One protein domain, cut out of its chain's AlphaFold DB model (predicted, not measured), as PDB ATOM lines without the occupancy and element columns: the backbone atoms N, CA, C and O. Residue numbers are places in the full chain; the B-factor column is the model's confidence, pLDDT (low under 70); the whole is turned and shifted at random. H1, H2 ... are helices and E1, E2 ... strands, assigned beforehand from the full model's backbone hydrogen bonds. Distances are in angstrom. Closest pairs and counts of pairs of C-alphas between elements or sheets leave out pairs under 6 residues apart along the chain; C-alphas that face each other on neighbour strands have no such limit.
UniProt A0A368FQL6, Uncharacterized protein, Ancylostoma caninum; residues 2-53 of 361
ATOM      1  N   VAL A   2     190.310 269.879 167.484       66.81
ATOM      2  CA  VAL A   2     191.000 271.171 167.721       66.81
ATOM      3  C   VAL A   2     191.688 271.247 169.083       66.81
ATOM      4  O   VAL A   2     191.176 270.720 170.079       66.81
ATOM      5  N   TYR A   3     192.822 271.949 169.119       74.81
ATOM      6  CA  TYR A   3     193.498 272.381 170.340       74.81
ATOM      7  C   TYR A   3     193.106 273.816 170.671       74.81
ATOM      8  O   TYR A   3     193.005 274.674 169.798       74.81
ATOM      9  N   SER A   4     192.856 274.076 171.951       77.00
ATOM     10  CA  SER A   4     192.453 275.398 172.425       77.00
ATOM     11  C   SER A   4     193.545 275.975 173.305       77.00
ATOM     12  O   SER A   4     193.951 275.359 174.297       77.00
ATOM     13  N   PHE A   5     193.971 277.185 172.967       82.62
ATOM     14  CA  PHE A   5     194.981 277.912 173.710       82.62
ATOM     15  C   PHE A   5     194.377 279.163 174.347       82.62
ATOM     16  O   PHE A   5     193.519 279.824 173.767       82.62
ATOM     17  N   SER A   6     194.808 279.481 175.565       84.94
ATOM     18  CA  SER A   6     194.453 280.719 176.263       84.94
ATOM     19  C   SER A   6     195.678 281.613 176.370       84.94
ATOM     20  O   SER A   6     196.761 281.103 176.673       84.94
ATOM     21  N   HIS A   7     195.501 282.923 176.200       87.94
ATOM     22  CA  HIS A   7     196.565 283.901 176.434       87.94
ATOM     23  C   HIS A   7     197.150 283.729 177.843       87.94
ATOM     24  O   HIS A   7     196.416 283.531 178.817       87.94
ATOM     25  N   LEU A   8     198.481 283.721 177.932       87.50
ATOM     26  CA  LEU A   8     199.214 283.626 179.191       87.50
ATOM     27  C   LEU A   8     199.881 284.957 179.533       87.50
ATOM     28  O   LEU A   8     199.757 285.418 180.665       87.50
ATOM     29  N   LYS A   9     200.651 285.516 178.594       90.56
ATOM     30  CA  LYS A   9     201.363 286.784 178.774       90.56
ATOM     31  C   LYS A   9     201.821 287.356 177.438       90.56
ATOM     32  O   LYS A   9     202.061 286.604 176.498       90.56
ATOM     33  N   THR A  10     202.045 288.661 177.428       92.12
ATOM     34  CA  THR A  10     202.629 289.403 176.306       92.12
ATOM     35  C   THR A  10     204.106 289.681 176.578       92.12
ATOM     36  O   THR A  10     204.483 290.051 177.692       92.12
ATOM     37  N   SER A  11     204.952 289.450 175.577       89.19
ATOM     38  CA  SER A  11     206.372 289.812 175.551       89.19
ATOM     39  C   SER A  11     206.587 291.017 174.629       89.19
ATOM     40  O   SER A  11     205.673 291.437 173.928       89.19
ATOM     41  N   LYS A  12     207.806 291.568 174.591       87.06
ATOM     42  CA  LYS A  12     208.130 292.742 173.758       87.06
ATOM     43  C   LYS A  12     207.892 292.522 172.255       87.06
ATOM     44  O   LYS A  12     207.658 293.493 171.551       87.06
ATOM     45  N   SER A  13     207.984 291.280 171.774       90.25
ATOM     46  CA  SER A  13     207.912 290.946 170.342       90.25
ATOM     47  C   SER A  13     206.860 289.898 169.972       90.25
ATOM     48  O   SER A  13     206.712 289.589 168.797       90.25
ATOM     49  N   HIS A  14     206.175 289.301 170.949       89.25
ATOM     50  CA  HIS A  14     205.235 288.203 170.717       89.25
ATOM     51  C   HIS A  14     204.340 287.977 171.932       89.25
ATOM     52  O   HIS A  14     204.724 288.262 173.069       89.25
ATOM     53  N   ASP A  15     203.189 287.363 171.703       92.62
ATOM     54  CA  ASP A  15     202.343 286.812 172.746       92.62
ATOM     55  C   ASP A  15     202.660 285.339 172.994       92.62
ATOM     56  O   ASP A  15     203.057 284.583 172.106       92.62
ATOM     57  N   ILE A  16     202.468 284.917 174.240       89.38
ATOM     58  CA  ILE A  16     202.574 283.520 174.637       89.38
ATOM     59  C   ILE A  16     201.190 283.043 175.036       89.38
ATOM     60  O   ILE A  16     200.570 283.556 175.973       89.38
ATOM     61  N   TYR A  17     200.750 281.995 174.358       90.25
ATOM     62  CA  TYR A  17     199.523 281.283 174.650       90.25
ATOM     63  C   TYR A  17     199.859 279.922 175.260       90.25
ATOM     64  O   TYR A  17     200.927 279.361 175.025       90.25
ATOM     65  N   ARG A  18     198.964 279.382 176.088       88.25
ATOM     66  CA  ARG A  18     199.120 278.061 176.717       88.25
ATOM     67  C   ARG A  18     197.959 277.145 176.371       88.25
ATOM     68  O   ARG A  18     196.818 277.604 176.328       88.25
ATOM     69  N   CYS A  19     198.234 275.859 176.179       86.69
ATOM     70  CA  CYS A  19     197.186 274.874 175.934       86.69
ATOM     71  C   CYS A  19     196.329 274.693 177.196       86.69
ATOM     72  O   CYS A  19     196.834 274.361 178.273       86.69
ATOM     73  N   ILE A  20     195.015 274.886 177.056       81.69
ATOM     74  CA  ILE A  20     194.060 274.869 178.174       81.69
ATOM     75  C   ILE A  20     193.996 273.480 178.830       81.69
ATOM     76  O   ILE A  20     193.824 273.368 180.044       81.69
ATOM     77  N   ARG A  21     194.138 272.402 178.045       79.44
ATOM     78  CA  ARG A  21     194.014 271.029 178.558       79.44
ATOM     79  C   ARG A  21     195.289 270.542 179.226       79.44
ATOM     80  O   ARG A  21     195.196 269.961 180.302       79.44
ATOM     81  N   CYS A  22     196.449 270.833 178.643       82.62
ATOM     82  CA  CYS A  22     197.725 270.569 179.299       82.62
ATOM     83  C   CYS A  22     197.750 271.208 180.686       82.62
ATOM     84  O   CYS A  22     198.001 270.512 181.668       82.62
ATOM     85  N   GLN A  23     197.330 272.476 180.788       80.81
ATOM     86  CA  GLN A  23     197.220 273.170 182.070       80.81
ATOM     87  C   GLN A  23     196.308 272.427 183.059       80.81
ATOM     88  O   GLN A  23     196.678 272.243 184.216       80.81
ATOM     89  N   ALA A  24     195.128 271.983 182.619       73.56
ATOM     90  CA  ALA A  24     194.197 271.233 183.465       73.56
ATOM     91  C   ALA A  24     194.749 269.864 183.914       73.56
ATOM     92  O   ALA A  24     194.316 269.338 184.934       73.56
ATOM     93  N   GLN A  25     195.703 269.302 183.169       79.00
ATOM     94  CA  GLN A  25     196.405 268.052 183.475       79.00
ATOM     95  C   GLN A  25     197.747 268.285 184.196       79.00
ATOM     96  O   GLN A  25     198.529 267.351 184.338       79.00
ATOM     97  N   GLY A  26     198.041 269.517 184.626       76.94
ATOM     98  CA  GLY A  26     199.283 269.864 185.327       76.94
ATOM     99  C   GLY A  26     200.521 269.997 184.432       76.94
ATOM    100  O   GLY A  26     201.624 270.167 184.942       76.94
ATOM    101  N   THR A  27     200.361 269.958 183.108       78.00
ATOM    102  CA  THR A  27     201.442 270.131 182.124       78.00
ATOM    103  C   THR A  27     201.422 271.534 181.507       78.00
ATOM    104  O   THR A  27     200.398 272.217 181.483       78.00
ATOM    105  N   TYR A  28     202.565 272.003 181.004       75.25
ATOM    106  CA  TYR A  28     202.744 273.393 180.568       75.25
ATOM    107  C   TYR A  28     203.209 273.490 179.116       75.25
ATOM    108  O   TYR A  28     204.352 273.840 178.838       75.25
ATOM    109  N   VAL A  29     202.290 273.229 178.188       85.62
ATOM    110  CA  VAL A  29     202.529 273.437 176.755       85.62
ATOM    111  C   VAL A  29     202.188 274.876 176.380       85.62
ATOM    112  O   VAL A  29     201.093 275.364 176.687       85.62
ATOM    113  N   LYS A  30     203.139 275.558 175.740       89.75
ATOM    114  CA  LYS A  30     203.043 276.958 175.323       89.75
ATOM    115  C   LYS A  30     203.337 277.067 173.837       89.75
ATOM    116  O   LYS A  30     204.118 276.280 173.327       89.75
ATOM    117  N   ILE A  31     202.743 278.066 173.206       89.69
ATOM    118  CA  ILE A  31     202.970 278.416 171.809       89.69
ATOM    119  C   ILE A  31     203.147 279.928 171.695       89.69
ATOM    120  O   ILE A  31     202.548 280.692 172.466       89.69
ATOM    121  N   ARG A  32     204.000 280.355 170.766       91.75
ATOM    122  CA  ARG A  32     204.234 281.771 170.465       91.75
ATOM    123  C   ARG A  32     203.333 282.231 169.327       91.75
ATOM    124  O   ARG A  32     203.166 281.516 168.342       91.75
ATOM    125  N   VAL A  33     202.788 283.432 169.483       90.38
ATOM    126  CA  VAL A  33     201.931 284.097 168.500       90.38
ATOM    127  C   VAL A  33     202.497 285.483 168.229       90.38
ATOM    128  O   VAL A  33     202.781 286.227 169.170       90.38
ATOM    129  N   VAL A  34     202.686 285.828 166.958       87.69
ATOM    130  CA  VAL A  34     203.101 287.169 166.525       87.69
ATOM    131  C   VAL A  34     201.980 287.725 165.659       87.69
ATOM    132  O   VAL A  34     201.632 287.131 164.643       87.69
ATOM    133  N   GLY A  35     201.373 288.835 166.084       83.69
ATOM    134  CA  GLY A  35     200.135 289.311 165.465       83.69
ATOM    135  C   GLY A  35     199.007 288.291 165.648       83.69
ATOM    136  O   GLY A  35     198.633 287.989 166.780       83.69
ATOM    137  N   GLU A  36     198.495 287.750 164.541       79.69
ATOM    138  CA  GLU A  36     197.428 286.736 164.522       79.69
ATOM    139  C   GLU A  36     197.921 285.333 164.116       79.69
ATOM    140  O   GLU A  36     197.116 284.408 164.002       79.69
ATOM    141  N   GLU A  37     199.233 285.141 163.944       85.25
ATOM    142  CA  GLU A  37     199.808 283.891 163.438       85.25
ATOM    143  C   GLU A  37     200.586 283.110 164.500       85.25
ATOM    144  O   GLU A  37     201.354 283.660 165.299       85.25
ATOM    145  N   PHE A  38     200.406 281.787 164.489       85.50
ATOM    146  CA  PHE A  38     201.206 280.863 165.284       85.50
ATOM    147  C   PHE A  38     202.597 280.696 164.666       85.50
ATOM    148  O   PHE A  38     202.721 280.436 163.475       85.50
ATOM    149  N   MET A  39     203.648 280.796 165.484       86.19
ATOM    150  CA  MET A  39     205.034 280.650 165.008       86.19
ATOM    151  C   MET A  39     205.446 279.204 164.688       86.19
ATOM    152  O   MET A  39     206.508 278.978 164.117       86.19
ATOM    153  N   GLU A  40     204.650 278.228 165.110       84.19
ATOM    154  CA  GLU A  40     204.849 276.797 164.885       84.19
ATOM    155  C   GLU A  40     203.473 276.135 164.753       84.19
ATOM    156  O   GLU A  40     202.488 276.679 165.261       84.19
ATOM    157  N   ASP A  41     203.377 274.984 164.083       79.94
ATOM    158  CA  ASP A  41     202.103 274.267 163.982       79.94
ATOM    159  C   ASP A  41     201.659 273.813 165.389       79.94
ATOM    160  O   ASP A  41     202.354 273.027 166.046       79.94
ATOM    161  N   PRO A  42     200.492 274.263 165.889       76.62
ATOM    162  CA  PRO A  42     199.994 273.842 167.190       76.62
ATOM    163  C   PRO A  42     199.822 272.322 167.326       76.62
ATOM    164  O   PRO A  42     199.826 271.823 168.451       76.62
ATOM    165  N   CYS A  43     199.662 271.603 166.210       74.06
ATOM    166  CA  CYS A  43     199.531 270.148 166.163       74.06
ATOM    167  C   CYS A  43     200.880 269.417 166.183       74.06
ATOM    168  O   CYS A  43     200.911 268.235 166.529       74.06
ATOM    169  N   SER A  44     201.985 270.095 165.851       78.44
ATOM    170  CA  SER A  44     203.334 269.524 165.924       78.44
ATOM    171  C   SER A  44     203.975 269.678 167.305       78.44
ATOM    172  O   SER A  44     205.026 269.096 167.570       78.44
ATOM    173  N   ILE A  45     203.361 270.447 168.211       79.69
ATOM    174  CA  ILE A  45     203.851 270.597 169.583       79.69
ATOM    175  C   ILE A  45     203.543 269.320 170.373       79.69
ATOM    176  O   ILE A  45     202.396 268.892 170.459       79.69
ATOM    177  N   GLY A  46     204.551 268.731 171.021       72.44
ATOM    178  CA  GLY A  46     204.387 267.530 171.846       72.44
ATOM    179  C   GLY A  46     203.464 267.749 173.051       72.44
ATOM    180  O   GLY A  46     203.918 268.111 174.137       72.44
ATOM    181  N   HIS A  47     202.160 267.514 172.884       76.62
ATOM    182  CA  HIS A  47     201.167 267.598 173.954       76.62
ATOM    183  C   HIS A  47     200.409 266.266 174.139       76.62
ATOM    184  O   HIS A  47     199.865 265.692 173.199       76.62
ATOM    185  N   ILE A  48     200.282 265.781 175.380       69.25
ATOM    186  CA  ILE A  48     199.557 264.531 175.717       69.25
ATOM    187  C   ILE A  48     198.109 264.858 176.116       69.25
ATOM    188  O   ILE A  48     197.623 264.522 177.199       69.25
ATOM    189  N   CYS A  49     197.418 265.628 175.279       72.12
ATOM    190  CA  CYS A  49     196.085 266.131 175.584       72.12
ATOM    191  C   CYS A  49     195.104 265.782 174.453       72.12
ATOM    192  O   CYS A  49     195.408 265.975 173.282       72.12
ATOM    193  N   LEU A  50     193.928 265.242 174.799       68.56
ATOM    194  CA  LEU A  50     192.863 264.944 173.845       68.56
ATOM    195  C   LEU A  50     192.308 266.247 173.278       68.56
ATOM    196  O   LEU A  50     191.961 267.178 174.015       68.56
ATOM    197  N   THR A  51     192.179 266.256 171.965       64.75
ATOM    198  CA  THR A  51     191.493 267.283 171.193       64.75
ATOM    199  C   THR A  51     190.041 267.440 171.644       64.75
ATOM    200  O   THR A  51     189.420 266.540 172.221       64.75
ATOM    201  N   ARG A  52     189.476 268.625 171.410       66.44
ATOM    202  CA  ARG A  52     188.069 268.897 171.713       66.44
ATOM    203  C   ARG A  52     187.207 268.719 170.465       66.44
ATOM    204  O   ARG A  52     187.675 268.887 169.335       66.44
ATOM    205  N   ASN A  53     185.940 268.376 170.702       75.00
ATOM    206  CA  ASN A  53     184.905 268.405 169.677       75.00
ATOM    207  C   ASN A  53     184.832 269.837 169.116       75.00
ATOM    208  O   ASN A  53     184.664 270.794 169.881       75.00
TER     209      ASN A  53
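Overview. This is residues 2 to 53 of the 361 residues of an uncharacterized protein of Ancylostoma caninum (UniProt A0A368FQL6). A small twisted sheet of three antiparallel strands has the short helix H1 at one end, and the long stretch of residues 35 to 53 folds back from the end of E3 towards the end where H1 lies. The 52 printed residues hold E1, E2, H1 and E3 along the chain, sheet order E1, E2, E3. The class is mixed, helices and strands, with 21 residues in named elements, under half. It is compact, radius of gyration of the C-alphas 10.8 A, and elongated, spanning 31 by 19 by 18 A.

Along the chain. E1, residues 5 to 10, begins at C-alpha 5 (194.981, 277.912, 173.710) and is 14.0 A long. E2 is residues 15 to 19, 13.4 A, and H1 residues 20 to 24, 6.4 A. E3, residues 30 to 34, 13.5 A, ends at C-alpha 34 (203.101, 287.169, 166.525).

Arrangement. E1 and E2 form a hairpin at 149 degrees, with N 6 and O 18 2.9 A apart, within hydrogen-bond range. E2 and E3 are antiparallel at 146 degrees, with N 15 and O 33 2.8 A apart, also within range. The sheet is only just strongly twisted, its C-alphas up to 4.2 A off the best plane. H1 is on the sheet but only grazes it, with residues 20 to 23; its O i to N i+4 pair is within hydrogen-bond range.

Size, cuts and confidence. The C-alphas farthest apart, of Lys 12 and Asn 53, are 33.9 A apart. The printed part has no cut, and its three links are tight. Mean pLDDT of the printed part is 81.7; residues 2, 48 and 50 to 52 are under 70.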